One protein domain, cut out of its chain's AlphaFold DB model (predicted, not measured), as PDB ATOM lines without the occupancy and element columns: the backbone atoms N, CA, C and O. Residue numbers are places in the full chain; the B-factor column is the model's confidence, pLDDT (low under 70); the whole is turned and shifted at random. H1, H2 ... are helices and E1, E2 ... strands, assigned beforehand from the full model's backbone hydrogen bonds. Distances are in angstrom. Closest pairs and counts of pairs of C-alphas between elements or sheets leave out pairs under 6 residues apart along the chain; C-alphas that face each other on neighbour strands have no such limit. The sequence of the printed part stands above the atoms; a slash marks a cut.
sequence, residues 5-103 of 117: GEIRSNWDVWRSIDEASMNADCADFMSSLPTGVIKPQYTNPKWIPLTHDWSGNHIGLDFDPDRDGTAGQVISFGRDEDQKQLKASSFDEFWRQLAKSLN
ATOM      1  N   GLY A   5      -0.153   5.555  74.032       98.56
ATOM      2  CA  GLY A   5      -0.076   5.087  72.648       98.56
ATOM      3  C   GLY A   5       0.951   3.969  72.479       98.56
ATOM      4  O   GLY A   5       0.654   2.953  71.860       98.56
ATOM      5  N   GLU A   6       2.129   4.110  73.086       98.38
ATOM      6  CA  GLU A   6       3.165   3.076  73.042       98.38
ATOM      7  C   GLU A   6       2.802   1.842  73.874       98.38
ATOM      8  O   GLU A   6       3.108   0.733  73.444       98.38
ATOM      9  N   ILE A   7       2.122   2.001  75.016       98.62
ATOM     10  CA  ILE A   7       1.571   0.883  75.798       98.62
ATOM     11  C   ILE A   7       0.677   0.037  74.897       98.62
ATOM     12  O   ILE A   7       0.875  -1.172  74.795       98.62
ATOM     13  N   ARG A   8      -0.263   0.682  74.196       98.44
ATOM     14  CA  ARG A   8      -1.151   0.002  73.252       98.44
ATOM     15  C   ARG A   8      -0.366  -0.691  72.142       98.44
ATOM     16  O   ARG A   8      -0.605  -1.864  71.908       98.44
ATOM     17  N   SER A   9       0.580  -0.005  71.502       98.19
ATOM     18  CA  SER A   9       1.371  -0.601  70.418       98.19
ATOM     19  C   SER A   9       2.170  -1.825  70.877       98.19
ATOM     20  O   SER A   9       2.198  -2.829  70.174       98.19
ATOM     21  N   ASN A  10       2.798  -1.771  72.056       98.12
ATOM     22  CA  ASN A  10       3.535  -2.913  72.605       98.12
ATOM     23  C   ASN A  10       2.583  -4.053  72.983       98.12
ATOM     24  O   ASN A  10       2.861  -5.213  72.694       98.12
ATOM     25  N   TRP A  11       1.438  -3.732  73.584       98.25
ATOM     26  CA  TRP A  11       0.411  -4.720  73.894       98.25
ATOM     27  C   TRP A  11      -0.134  -5.399  72.625       98.25
ATOM     28  O   TRP A  11      -0.219  -6.623  72.587       98.25
ATOM     29  N   ASP A  12      -0.409  -4.640  71.557       98.25
ATOM     30  CA  ASP A  12      -0.868  -5.163  70.262       98.25
ATOM     31  C   ASP A  12       0.162  -6.134  69.642       98.25
ATOM     32  O   ASP A  12      -0.222  -7.163  69.081       98.25
ATOM     33  N   VAL A  13       1.468  -5.867  69.796       97.12
ATOM     34  CA  VAL A  13       2.538  -6.798  69.379       97.12
ATOM     35  C   VAL A  13       2.427  -8.125  70.128       97.12
ATOM     36  O   VAL A  13       2.389  -9.177  69.491       97.12
ATOM     37  N   TRP A  14       2.297  -8.103  71.456       97.38
ATOM     38  CA  TRP A  14       2.112  -9.326  72.246       97.38
ATOM     39  C   TRP A  14       0.813 -10.061  71.906       97.38
ATOM     40  O   TRP A  14       0.789 -11.288  71.883       97.38
ATOM     41  N   ARG A  15      -0.261  -9.337  71.570       96.81
ATOM     42  CA  ARG A  15      -1.528  -9.938  71.121       96.81
ATOM     43  C   ARG A  15      -1.460 -10.594  69.747       96.81
ATOM     44  O   ARG A  15      -2.345 -11.385  69.435       96.81
ATOM     45  N   SER A  16      -0.449 -10.280  68.940       96.69
ATOM     46  CA  SER A  16      -0.237 -10.937  67.645       96.69
ATOM     47  C   SER A  16       0.380 -12.336  67.761       96.69
ATOM     48  O   SER A  16       0.382 -13.085  66.786       96.69
ATOM     49  N   ILE A  17       0.884 -12.697  68.944       95.25
ATOM     50  CA  ILE A  17       1.484 -14.000  69.225       95.25
ATOM     51  C   ILE A  17       0.383 -15.049  69.431       95.25
ATOM     52  O   ILE A  17      -0.632 -14.781  70.078       95.25
ATOM     53  N   ASP A  18       0.599 -16.265  68.918       96.62
ATOM     54  CA  ASP A  18      -0.242 -17.421  69.241       96.62
ATOM     55  C   ASP A  18      -0.013 -17.831  70.701       96.62
ATOM     56  O   ASP A  18       0.909 -18.573  71.038       96.62
ATOM     57  N   GLU A  19      -0.855 -17.292  71.577       95.50
ATOM     58  CA  GLU A  19      -0.813 -17.514  73.019       95.50
ATOM     59  C   GLU A  19      -0.871 -19.000  73.387       95.50
ATOM     60  O   GLU A  19      -0.146 -19.433  74.278       95.50
ATOM     61  N   ALA A  20      -1.714 -19.786  72.711       96.31
ATOM     62  CA  ALA A  20      -1.887 -21.196  73.034       96.31
ATOM     63  C   ALA A  20      -0.646 -22.001  72.638       96.31
ATOM     64  O   ALA A  20      -0.147 -22.778  73.451       96.31
ATOM     65  N   SER A  21      -0.128 -21.775  71.425       97.44
ATOM     66  CA  SER A  21       1.094 -22.434  70.960       97.44
ATOM     67  C   SER A  21       2.286 -22.046  71.827       97.44
ATOM     68  O   SER A  21       2.946 -22.921  72.372       97.44
ATOM     69  N   MET A  22       2.536 -20.747  72.024       96.62
ATOM     70  CA  MET A  22       3.727 -20.305  72.753       96.62
ATOM     71  C   MET A  22       3.682 -20.689  74.231       96.62
ATOM     72  O   MET A  22       4.696 -21.099  74.780       96.62
ATOM     73  N   ASN A  23       2.522 -20.618  74.891       97.56
ATOM     74  CA  ASN A  23       2.435 -21.067  76.281       97.56
ATOM     75  C   ASN A  23       2.615 -22.585  76.415       97.56
ATOM     76  O   ASN A  23       3.141 -23.022  77.434       97.56
ATOM     77  N   ALA A  24       2.212 -23.380  75.417       97.44
ATOM     78  CA  ALA A  24       2.481 -24.816  75.401       97.44
ATOM     79  C   ALA A  24       3.969 -25.111  75.150       97.44
ATOM     80  O   ALA A  24       4.573 -25.864  75.910       97.44
ATOM     81  N   ASP A  25       4.565 -24.476  74.138       97.50
ATOM     82  CA  ASP A  25       5.972 -24.657  73.762       97.50
ATOM     83  C   ASP A  25       6.930 -24.199  74.871       97.50
ATOM     84  O   ASP A  25       8.024 -24.744  75.021       97.50
ATOM     85  N   CYS A  26       6.521 -23.200  75.660       95.94
ATOM     86  CA  CYS A  26       7.338 -22.627  76.721       95.94
ATOM     87  C   CYS A  26       7.062 -23.164  78.134       95.94
ATOM     88  O   CYS A  26       7.733 -22.752  79.079       95.94
ATOM     89  N   ALA A  27       6.082 -24.056  78.306       94.19
ATOM     90  CA  ALA A  27       5.546 -24.416  79.622       94.19
ATOM     91  C   ALA A  27       6.614 -24.878  80.634       94.19
ATOM     92  O   ALA A  27       6.544 -24.512  81.806       94.19
ATOM     93  N   ASP A  28       7.615 -25.640  80.185       96.12
ATOM     94  CA  ASP A  28       8.592 -26.298  81.063       96.12
ATOM     95  C   ASP A  28       9.628 -25.349  81.690       96.12
ATOM     96  O   ASP A  28      10.274 -25.712  82.674       96.12
ATOM     97  N   PHE A  29       9.809 -24.145  81.140       95.88
ATOM     98  CA  PHE A  29      10.808 -23.180  81.623       95.88
ATOM     99  C   PHE A  29      10.201 -21.897  82.195       95.88
ATOM    100  O   PHE A  29      10.915 -21.077  82.773       95.88
ATOM    101  N   MET A  30       8.879 -21.742  82.114       98.19
ATOM    102  CA  MET A  30       8.182 -20.609  82.707       98.19
ATOM    103  C   MET A  30       8.015 -20.794  84.216       98.19
ATOM    104  O   MET A  30       7.571 -21.834  84.698       98.19
ATOM    105  N   SER A  31       8.340 -19.761  84.989       98.50
ATOM    106  CA  SER A  31       8.190 -19.785  86.446       98.50
ATOM    107  C   SER A  31       7.802 -18.421  87.009       98.50
ATOM    108  O   SER A  31       7.763 -17.416  86.300       98.50
ATOM    109  N   SER A  32       7.489 -18.391  88.303       98.69
ATOM    110  CA  SER A  32       7.137 -17.176  89.027       98.69
ATOM    111  C   SER A  32       7.928 -17.068  90.324       98.69
ATOM    112  O   SER A  32       8.116 -18.059  91.038       98.69
ATOM    113  N   LEU A  33       8.367 -15.847  90.621       98.31
ATOM    114  CA  LEU A  33       8.999 -15.449  91.867       98.31
ATOM    115  C   LEU A  33       8.233 -14.251  92.465       98.31
ATOM    116  O   LEU A  33       8.297 -13.154  91.905       98.31
ATOM    117  N   PRO A  34       7.539 -14.413  93.606       98.44
ATOM    118  CA  PRO A  34       7.330 -15.653  94.364       98.44
ATOM    119  C   PRO A  34       6.451 -16.678  93.632       98.44
ATOM    120  O   PRO A  34       5.570 -16.315  92.863       98.44
ATOM    121  N   THR A  35       6.647 -17.969  93.907       98.38
ATOM    122  CA  THR A  35       5.822 -19.040  93.325       98.38
ATOM    123  C   THR A  35       4.341 -18.868  93.677       98.38
ATOM    124  O   THR A  35       4.014 -18.618  94.833       98.38
ATOM    125  N   GLY A  36       3.451 -19.052  92.694       98.25
ATOM    126  CA  GLY A  36       1.994 -18.973  92.873       98.25
ATOM    127  C   GLY A  36       1.405 -17.561  92.781       98.25
ATOM    128  O   GLY A  36       0.189 -17.412  92.873       98.25
ATOM    129  N   VAL A  37       2.239 -16.533  92.586       98.75
ATOM    130  CA  VAL A  37       1.806 -15.126  92.494       98.75
ATOM    131  C   VAL A  37       1.510 -14.713  91.052       98.75
ATOM    132  O   VAL A  37       0.544 -13.997  90.789       98.75
ATOM    133  N   ILE A  38       2.334 -15.160  90.106       98.88
ATOM    134  CA  ILE A  38       2.218 -14.838  88.681       98.88
ATOM    135  C   ILE A  38       2.061 -16.153  87.930       98.88
ATOM    136  O   ILE A  38       2.730 -17.138  88.252       98.88
ATOM    137  N   LYS A  39       1.194 -16.189  86.919       98.69
ATOM    138  CA  LYS A  39       1.036 -17.402  86.114       98.69
ATOM    139  C   LYS A  39       2.343 -17.701  85.366       98.69
ATOM    140  O   LYS A  39       2.879 -16.793  84.724       98.69
ATOM    141  N   PRO A  40       2.855 -18.945  85.403       98.12
ATOM    142  CA  PRO A  40       4.053 -19.340  84.669       98.12
ATOM    143  C   PRO A  40       3.720 -19.507  83.178       98.12
ATOM    144  O   PRO A  40       3.604 -20.612  82.662       98.12
ATOM    145  N   GLN A  41       3.507 -18.389  82.489       98.38
ATOM    146  CA  GLN A  41       3.143 -18.322  81.074       98.38
ATOM    147  C   GLN A  41       4.175 -17.501  80.311       98.38
ATOM    148  O   GLN A  41       4.759 -16.575  80.870       98.38
ATOM    149  N   TYR A  42       4.384 -17.797  79.030       98.19
ATOM    150  CA  TYR A  42       5.213 -16.962  78.164       98.19
ATOM    151  C   TYR A  42       4.538 -15.616  77.898       98.19
ATOM    152  O   TYR A  42       5.158 -14.565  78.048       98.19
ATOM    153  N   THR A  43       3.242 -15.643  77.583       98.00
ATOM    154  CA  THR A  43       2.438 -14.445  77.327       98.00
ATOM    155  C   THR A  43       1.032 -14.562  77.911       98.00
ATOM    156  O   THR A  43       0.467 -15.655  77.990       98.00
ATOM    157  N   ASN A  44       0.456 -13.422  78.301       98.44
ATOM    158  CA  ASN A  44      -0.914 -13.308  78.790       98.44
ATOM    159  C   ASN A  44      -1.535 -11.969  78.324       98.44
ATOM    160  O   ASN A  44      -0.933 -10.913  78.535       98.44
ATOM    161  N   PRO A  45      -2.749 -11.958  77.730       98.19
ATOM    162  CA  PRO A  45      -3.431 -10.744  77.259       98.19
ATOM    163  C   PRO A  45      -3.643  -9.680  78.328       98.19
ATOM    164  O   PRO A  45      -3.858  -8.511  78.008       98.19
ATOM    165  N   LYS A  46      -3.688 -10.097  79.587       98.69
ATOM    166  CA  LYS A  46      -3.992  -9.249  80.732       98.69
ATOM    167  C   LYS A  46      -2.719  -8.713  81.399       98.69
ATOM    168  O   LYS A  46      -2.820  -8.075  82.447       98.69
ATOM    169  N   TRP A  47      -1.550  -8.928  80.788       98.75
ATOM    170  CA  TRP A  47      -0.297  -8.267  81.148       98.75
ATOM    171  C   TRP A  47      -0.103  -7.007  80.301       98.75
ATOM    172  O   TRP A  47      -0.017  -7.066  79.075       98.75
ATOM    173  N   ILE A  48      -0.082  -5.844  80.954       98.62
ATOM    174  CA  ILE A  48      -0.069  -4.533  80.295       98.62
ATOM    175  C   ILE A  48       1.322  -3.902  80.442       98.62
ATOM    176  O   ILE A  48       1.698  -3.552  81.564       98.62
ATOM    177  N   PRO A  49       2.093  -3.723  79.353       98.44
ATOM    178  CA  PRO A  49       3.459  -3.206  79.430       98.44
ATOM    179  C   PRO A  49       3.474  -1.725  79.828       98.44
ATOM    180  O   PRO A  49       2.704  -0.936  79.291       98.44
ATOM    181  N   LEU A  50       4.373  -1.324  80.734       98.25
ATOM    182  CA  LEU A  50       4.578   0.083  81.133       98.25
ATOM    183  C   LEU A  50       5.969   0.616  80.749       98.25
ATOM    184  O   LEU A  50       6.181   1.831  80.638       98.25
ATOM    185  N   THR A  51       6.931  -0.281  80.554       97.88
ATOM    186  CA  THR A  51       8.289   0.014  80.079       97.88
ATOM    187  C   THR A  51       8.596  -0.820  78.846       97.88
ATOM    188  O   THR A  51       7.830  -1.711  78.513       97.88
ATOM    189  N   HIS A  52       9.685  -0.521  78.147       95.81
ATOM    190  CA  HIS A  52      10.221  -1.347  77.071       95.81
ATOM    191  C   HIS A  52      11.736  -1.165  77.071       95.81
ATOM    192  O   HIS A  52      12.214  -0.029  77.130       95.81
ATOM    193  N   ASP A  53      12.471  -2.269  77.048       95.25
ATOM    194  CA  ASP A  53      13.937  -2.290  77.029       95.25
ATOM    195  C   ASP A  53      14.534  -2.350  75.609       95.25
ATOM    196  O   ASP A  53      15.752  -2.343  75.470       95.25
ATOM    197  N   TRP A  54      13.690  -2.365  74.567       90.31
ATOM    198  CA  TRP A  54      14.043  -2.559  73.150       90.31
ATOM    199  C   TRP A  54      14.461  -3.981  72.747       90.31
ATOM    200  O   TRP A  54      14.742  -4.214  71.570       90.31
ATOM    201  N   SER A  55      14.416  -4.939  73.674       92.75
ATOM    202  CA  SER A  55      14.583  -6.384  73.437       92.75
ATOM    203  C   SER A  55      13.287  -7.181  73.611       92.75
ATOM    204  O   SER A  55      13.258  -8.377  73.320       92.75
ATOM    205  N   GLY A  56      12.195  -6.522  74.007       92.69
ATOM    206  CA  GLY A  56      10.894  -7.151  74.231       92.69
ATOM    207  C   GLY A  56      10.635  -7.517  75.690       92.69
ATOM    208  O   GLY A  56       9.799  -8.378  75.945       92.69
ATOM    209  N   ASN A  57      11.325  -6.889  76.645       97.81
ATOM    210  CA  ASN A  57      11.046  -7.048  78.069       97.81
ATOM    211  C   ASN A  57      10.364  -5.813  78.655       97.81
ATOM    212  O   ASN A  57      10.565  -4.668  78.226       97.81
ATOM    213  N   HIS A  58       9.524  -6.072  79.650       98.44
ATOM    214  CA  HIS A  58       8.610  -5.107  80.224       98.44
ATOM    215  C   HIS A  58       8.549  -5.263  81.743       98.44
ATOM    216  O   HIS A  58       8.492  -6.361  82.288       98.44
ATOM    217  N   ILE A  59       8.459  -4.126  82.425       98.50
ATOM    218  CA  ILE A  59       7.759  -4.034  83.701       98.50
ATOM    219  C   ILE A  59       6.334  -3.601  83.371       98.50
ATOM    220  O   ILE A  59       6.140  -2.662  82.588       98.50
ATOM    221  N   GLY A  60       5.336  -4.261  83.947       98.50
ATOM    222  CA  GLY A  60       3.949  -3.905  83.682       98.50
ATOM    223  C   GLY A  60       2.934  -4.448  84.672       98.50
ATOM    224  O   GLY A  60       3.299  -5.030  85.687       98.50
ATOM    225  N   LEU A  61       1.657  -4.184  84.392       98.81
ATOM    226  CA  LEU A  61       0.536  -4.559  85.255       98.81
ATOM    227  C   LEU A  61       0.040  -5.957  84.919       98.81
ATOM    228  O   LEU A  61      -0.136  -6.273  83.747       98.81
ATOM    229  N   ASP A  62      -0.276  -6.736  85.943       98.88
ATOM    230  CA  ASP A  62      -0.871  -8.059  85.815       98.88
ATOM    231  C   ASP A  62      -2.324  -8.056  86.303       98.88
ATOM    232  O   ASP A  62      -2.596  -7.920  87.497       98.88
ATOM    233  N   PHE A  63      -3.276  -8.200  85.379       98.81
ATOM    234  CA  PHE A  63      -4.707  -8.325  85.679       98.81
ATOM    235  C   PHE A  63      -5.212  -9.778  85.652       98.81
ATOM    236  O   PHE A  63      -6.422 -10.014  85.616       98.81
ATOM    237  N   ASP A  64      -4.307 -10.755  85.655       98.81
ATOM    238  CA  ASP A  64      -4.608 -12.189  85.681       98.81
ATOM    239  C   ASP A  64      -3.613 -12.960  86.548       98.81
ATOM    240  O   ASP A  64      -3.010 -13.931  86.072       98.81
ATOM    241  N   PRO A  65      -3.437 -12.543  87.813       98.75
ATOM    242  CA  PRO A  65      -2.490 -13.184  88.707       98.75
ATOM    243  C   PRO A  65      -2.825 -14.666  88.900       98.75
ATOM    244  O   PRO A  65      -3.939 -15.134  88.626       98.75
ATOM    245  N   ASP A  66      -1.847 -15.411  89.403       98.69
ATOM    246  CA  ASP A  66      -2.091 -16.761  89.900       98.69
ATOM    247  C   ASP A  66      -2.714 -16.704  91.312       98.69
ATOM    248  O   ASP A  66      -2.983 -15.626  91.850       98.69
ATOM    249  N   ARG A  67      -3.015 -17.864  91.898       98.38
ATOM    250  CA  ARG A  67      -3.824 -18.034  93.117       98.38
ATOM    251  C   ARG A  67      -3.420 -17.156  94.313       98.38
ATOM    252  O   ARG A  67      -4.296 -16.803  95.097       98.38
ATOM    253  N   ASP A  68      -2.134 -16.836  94.453       98.50
ATOM    254  CA  ASP A  68      -1.565 -16.107  95.593       98.50
ATOM    255  C   ASP A  68      -1.237 -14.641  95.233       98.50
ATOM    256  O   ASP A  68      -0.724 -13.893  96.065       98.50
ATOM    257  N   GLY A  69      -1.509 -14.217  93.992       98.38
ATOM    258  CA  GLY A  69      -1.254 -12.859  93.514       98.38
ATOM    259  C   GLY A  69      -2.452 -11.917  93.629       98.38
ATOM    260  O   GLY A  69      -3.551 -12.286  94.039       98.38
ATOM    261  N   THR A  70      -2.230 -10.653  93.268       98.44
ATOM    262  CA  THR A  70      -3.241  -9.586  93.343       98.44
ATOM    263  C   THR A  70      -3.426  -8.921  91.984       98.44
ATOM    264  O   THR A  70      -2.459  -8.546  91.329       98.44
ATOM    265  N   ALA A  71      -4.675  -8.751  91.542       98.62
ATOM    266  CA  ALA A  71      -4.950  -8.088  90.270       98.62
ATOM    267  C   ALA A  71      -4.501  -6.618  90.327       98.62
ATOM    268  O   ALA A  71      -4.860  -5.886  91.249       98.62
ATOM    269  N   GLY A  72      -3.729  -6.187  89.332       98.62
ATOM    270  CA  GLY A  72      -3.070  -4.881  89.299       98.62
ATOM    271  C   GLY A  72      -1.678  -4.855  89.942       98.62
ATOM    272  O   GLY A  72      -1.096  -3.773  90.054       98.62
ATOM    273  N   GLN A  73      -1.132  -6.009  90.349       98.88
ATOM    274  CA  GLN A  73       0.267  -6.124  90.762       98.88
ATOM    275  C   GLN A  73       1.221  -5.766  89.615       98.88
ATOM    276  O   GLN A  73       0.866  -5.853  88.438       98.88
ATOM    277  N   VAL A  74       2.441  -5.354  89.959       98.88
ATOM    278  CA  VAL A  74       3.476  -4.985  88.988       98.88
ATOM    279  C   VAL A  74       4.468  -6.128  88.856       98.88
ATOM    280  O   VAL A  74       5.024  -6.567  89.861       98.88
ATOM    281  N   ILE A  75       4.712  -6.587  87.631       98.88
ATOM    282  CA  ILE A  75       5.559  -7.747  87.330       98.88
ATOM    283  C   ILE A  75       6.609  -7.422  86.265       98.88
ATOM    284  O   ILE A  75       6.423  -6.484  85.486       98.88
ATOM    285  N   SER A  76       7.684  -8.211  86.199       98.56
ATOM    286  CA  SER A  76       8.488  -8.341  84.979       98.56
ATOM    287  C   SER A  76       7.954  -9.470  84.099       98.56
ATOM    288  O   SER A  76       7.631 -10.553  84.589       98.56
ATOM    289  N   PHE A  77       7.827  -9.197  82.804       98.44
ATOM    290  CA  PHE A  77       7.449 -10.162  81.775       98.44
ATOM    291  C   PHE A  77       8.049  -9.738  80.434       98.44
ATOM    292  O   PHE A  77       8.395  -8.572  80.241       98.44
ATOM    293  N   GLY A  78       8.167 -10.661  79.487       97.19
ATOM    294  CA  GLY A  78       8.847 -10.355  78.242       97.19
ATOM    295  C   GLY A  78       9.432 -11.564  77.553       97.19
ATOM    296  O   GLY A  78       9.258 -12.698  78.001       97.19
ATOM    297  N   ARG A  79      10.143 -11.281  76.463       95.75
ATOM    298  CA  ARG A  79      10.825 -12.265  75.625       95.75
ATOM    299  C   ARG A  79      11.810 -13.128  76.414       95.75
ATOM    300  O   ARG A  79      11.863 -14.326  76.157       95.75
ATOM    301  N   ASP A  80      12.551 -12.513  77.331       96.06
ATOM    302  CA  ASP A  80      13.668 -13.123  78.063       96.06
ATOM    303  C   ASP A  80      13.354 -13.304  79.565       96.06
ATOM    304  O   ASP A  80      14.216 -13.656  80.367       96.06
ATOM    305  N   GLU A  81      12.108 -13.049  79.970       96.50
ATOM    306  CA  GLU A  81      11.648 -13.132  81.359       96.50
ATOM    307  C   GLU A  81      11.001 -14.500  81.621       96.50
ATOM    308  O   GLU A  81       9.794 -14.602  81.850       96.50
ATOM    309  N   ASP A  82      11.786 -15.579  81.563       97.75
ATOM    310  CA  ASP A  82      11.297 -16.944  81.822       97.75
ATOM    311  C   ASP A  82      10.781 -17.099  83.264       97.75
ATOM    312  O   ASP A  82       9.718 -17.674  83.512       97.75
ATOM    313  N   GLN A  83      11.491 -16.499  84.223       98.31
ATOM    314  CA  GLN A  83      11.022 -16.331  85.595       98.31
ATOM    315  C   GLN A  83      10.379 -14.954  85.766       98.31
ATOM    316  O   GLN A  83      11.072 -13.950  85.922       98.31
ATOM    317  N   LYS A  84       9.048 -14.919  85.819       98.62
ATOM    318  CA  LYS A  84       8.283 -13.699  86.083       98.62
ATOM    319  C   LYS A  84       8.530 -13.264  87.516       98.62
ATOM    320  O   LYS A  84       8.377 -14.072  88.434       98.62
ATOM    321  N   GLN A  85       8.860 -11.995  87.731       98.69
ATOM    322  CA  GLN A  85       9.131 -11.485  89.074       98.69
ATOM    323  C   GLN A  85       8.100 -10.455  89.500       98.69
ATOM    324  O   GLN A  85       7.832  -9.499  88.773       98.69
ATOM    325  N   LEU A  86       7.587 -10.598  90.721       98.75
ATOM    326  CA  LEU A  86       6.793  -9.558  91.357       98.75
ATOM    327  C   LEU A  86       7.705  -8.373  91.694       98.75
ATOM    328  O   LEU A  86       8.724  -8.530  92.365       98.75
ATOM    329  N   LYS A  87       7.329  -7.181  91.241       98.44
ATOM    330  CA  LYS A  87       8.020  -5.922  91.548       98.44
ATOM    331  C   LYS A  87       7.287  -5.111  92.614       98.44
ATOM    332  O   LYS A  87       7.940  -4.418  93.384       98.44
ATOM    333  N   ALA A  88       5.958  -5.198  92.671       98.44
ATOM    334  CA  ALA A  88       5.136  -4.599  93.727       98.44
ATOM    335  C   ALA A  88       3.722  -5.199  93.732       98.44
ATOM    336  O   ALA A  88       3.244  -5.660  92.696       98.44
ATOM    337  N   SER A  89       3.012  -5.116  94.859       97.88
ATOM    338  CA  SER A  89       1.621  -5.590  94.975       97.88
ATOM    339  C   SER A  89       0.598  -4.672  94.290       97.88
ATOM    340  O   SER A  89      -0.536  -5.075  94.045       97.88
ATOM    341  N   SER A  90       0.991  -3.436  93.964       98.31
ATOM    342  CA  SER A  90       0.166  -2.455  93.254       98.31
ATOM    343  C   SER A  90       1.018  -1.420  92.515       98.31
ATOM    344  O   SER A  90       2.185  -1.198  92.853       98.31
ATOM    345  N   PHE A  91       0.422  -0.731  91.539       97.62
ATOM    346  CA  PHE A  91       1.085   0.380  90.847       97.62
ATOM    347  C   PHE A  91       1.446   1.540  91.787       97.62
ATOM    348  O   PHE A  91       2.527   2.114  91.665       97.62
ATOM    349  N   ASP A  92       0.582   1.854  92.756       97.81
ATOM    350  CA  ASP A  92       0.838   2.904  93.747       97.81
ATOM    351  C   ASP A  92       2.065   2.588  94.604       97.81
ATOM    352  O   ASP A  92       2.883   3.469  94.875       97.81
ATOM    353  N   GLU A  93       2.205   1.332  95.030       97.81
ATOM    354  CA  GLU A  93       3.379   0.878  95.767       97.81
ATOM    355  C   GLU A  93       4.641   0.992  94.903       97.81
ATOM    356  O   GLU A  93       5.616   1.615  95.330       97.81
ATOM    357  N   PHE A  94       4.601   0.476  93.669       97.31
ATOM    358  CA  PHE A  94       5.719   0.563  92.727       97.31
ATOM    359  C   PHE A  94       6.162   2.010  92.495       97.31
ATOM    360  O   PHE A  94       7.348   2.329  92.585       97.31
ATOM    361  N   TRP A  95       5.211   2.916  92.252       96.00
ATOM    362  CA  TRP A  95       5.508   4.324  92.013       96.00
ATOM    363  C   TRP A  95       6.121   5.007  93.237       96.00
ATOM    364  O   TRP A  95       7.066   5.782  93.102       96.00
ATOM    365  N   ARG A  96       5.633   4.702  94.447       97.00
ATOM    366  CA  ARG A  96       6.212   5.230  95.693       97.00
ATOM    367  C   ARG A  96       7.646   4.754  95.895       97.00
ATOM    368  O   ARG A  96       8.489   5.565  96.277       97.00
ATOM    369  N   GLN A  97       7.922   3.476  95.635       95.38
ATOM    370  CA  GLN A  97       9.276   2.926  95.706       95.38
ATOM    371  C   GLN A  97      10.193   3.604  94.680       95.38
ATOM    372  O   GLN A  97      11.242   4.122  95.054       95.38
ATOM    373  N   LEU A  98       9.757   3.707  93.419       93.56
ATOM    374  CA  LEU A  98      10.521   4.367  92.360       93.56
ATOM    375  C   LEU A  98      10.806   5.839  92.688       93.56
ATOM    376  O   LEU A  98      11.949   6.280  92.602       93.56
ATOM    377  N   ALA A  99       9.790   6.597  93.107       95.50
ATOM    378  CA  ALA A  99       9.951   7.996  93.489       95.50
ATOM    379  C   ALA A  99      10.923   8.156  94.667       95.50
ATOM    380  O   ALA A  99      11.751   9.067  94.663       95.50
ATOM    381  N   LYS A 100      10.858   7.265  95.665       94.19
ATOM    382  CA  LYS A 100      11.808   7.245  96.784       94.19
ATOM    383  C   LYS A 100      13.238   7.008  96.289       94.19
ATOM    384  O   LYS A 100      14.112   7.794  96.644       94.19
ATOM    385  N   SER A 101      13.462   5.996  95.452       91.69
ATOM    386  CA  SER A 101      14.793   5.675  94.916       91.69
ATOM    387  C   SER A 101      15.358   6.808  94.058       91.69
ATOM    388  O   SER A 101      16.508   7.196  94.236       91.69
ATOM    389  N   LEU A 102      14.543   7.421  93.194       91.81
ATOM    390  CA  LEU A 102      14.968   8.565  92.377       91.81
ATOM    391  C   LEU A 102      15.311   9.799  93.222       91.81
ATOM    392  O   LEU A 102      16.274  10.498  92.924       91.81
ATOM    393  N   ASN A 103      14.563  10.055  94.299       93.00
ATOM    394  CA  ASN A 103      14.857  11.153  95.224       93.00
ATOM    395  C   ASN A 103      16.103  10.898  96.085       93.00
ATOM    396  O   ASN A 103      16.700  11.855  96.589       93.00
TER     397      ASN A 103
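Overview. This is residues 5 to 103 of the 117 residues of the protein "SMI1 / KNR4 family (SUKH-1)" of Variovorax sp. YR750 (UniProt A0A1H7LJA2). A strongly twisted sheet of five short strands forms the core; H1 packs on its edge strand E2, while H2 and H3 lie toward opposite ends of the long axis, and residues 98 to 103 of H3 stick out. The 99 printed residues hold three named helices and five named strands, in the order H1 H2 E1 E2 E3 E4 E5 H3. The mixed sheet runs E1 E5 E4 E3 E2; the class is mixed, helices and strands. The whole is compact, with a radius of gyration of the C-alphas of 13.1 A and spans of 43 by 31 by 19 A.

Arrangement. E2, residues 47 to 49, E3, 57 to 62, E4, 73 to 78, and E5, 83 to 88, form a meander, each strand the antiparallel neighbour of the one before. N 48 and O 61 are 2.8 A apart, N 60 and O 75 2.9 A, and N 76 and O 85 2.9 A, each within hydrogen-bond range. E1, residues 31 to 33, is parallel to E5, with N 33 and O 84 at 2.8 A. H1, residues 5 to 15, is on the sheet; its closest C-alphas to E2 are Ile 7 and Pro 49, 5.8 A. H3, residues 91 to 103, is on the sheet at a height of 10.9 A; the C-alphas of Ala 88 and Phe 94 are its closest to E5, 5.3 A. H2, residues 19 to 25, is not on the sheet. In H1, H2 and H3 every O i to N i+4 pair is within hydrogen-bond range.

Along the chain. H1 begins at C-alpha 5, (-0.076, 5.087, 72.648), and measures 15.2 A; H2 measures 9.9 A. E1 measures 7.0 A, E2 6.5 A, E3 14.2 A, E4 15.8 A and E5 15.4 A. H3, 18.0 A, ends at C-alpha 103, (14.857, 11.153, 95.224).

Size, cuts and confidence. The C-alphas of Ser 21 and Asn 103, the two farthest apart, are 43.7 A apart. The printed part has no cut, and the link E1 to E2, 13 residues, is long. No printed residue is under 70 in pLDDT.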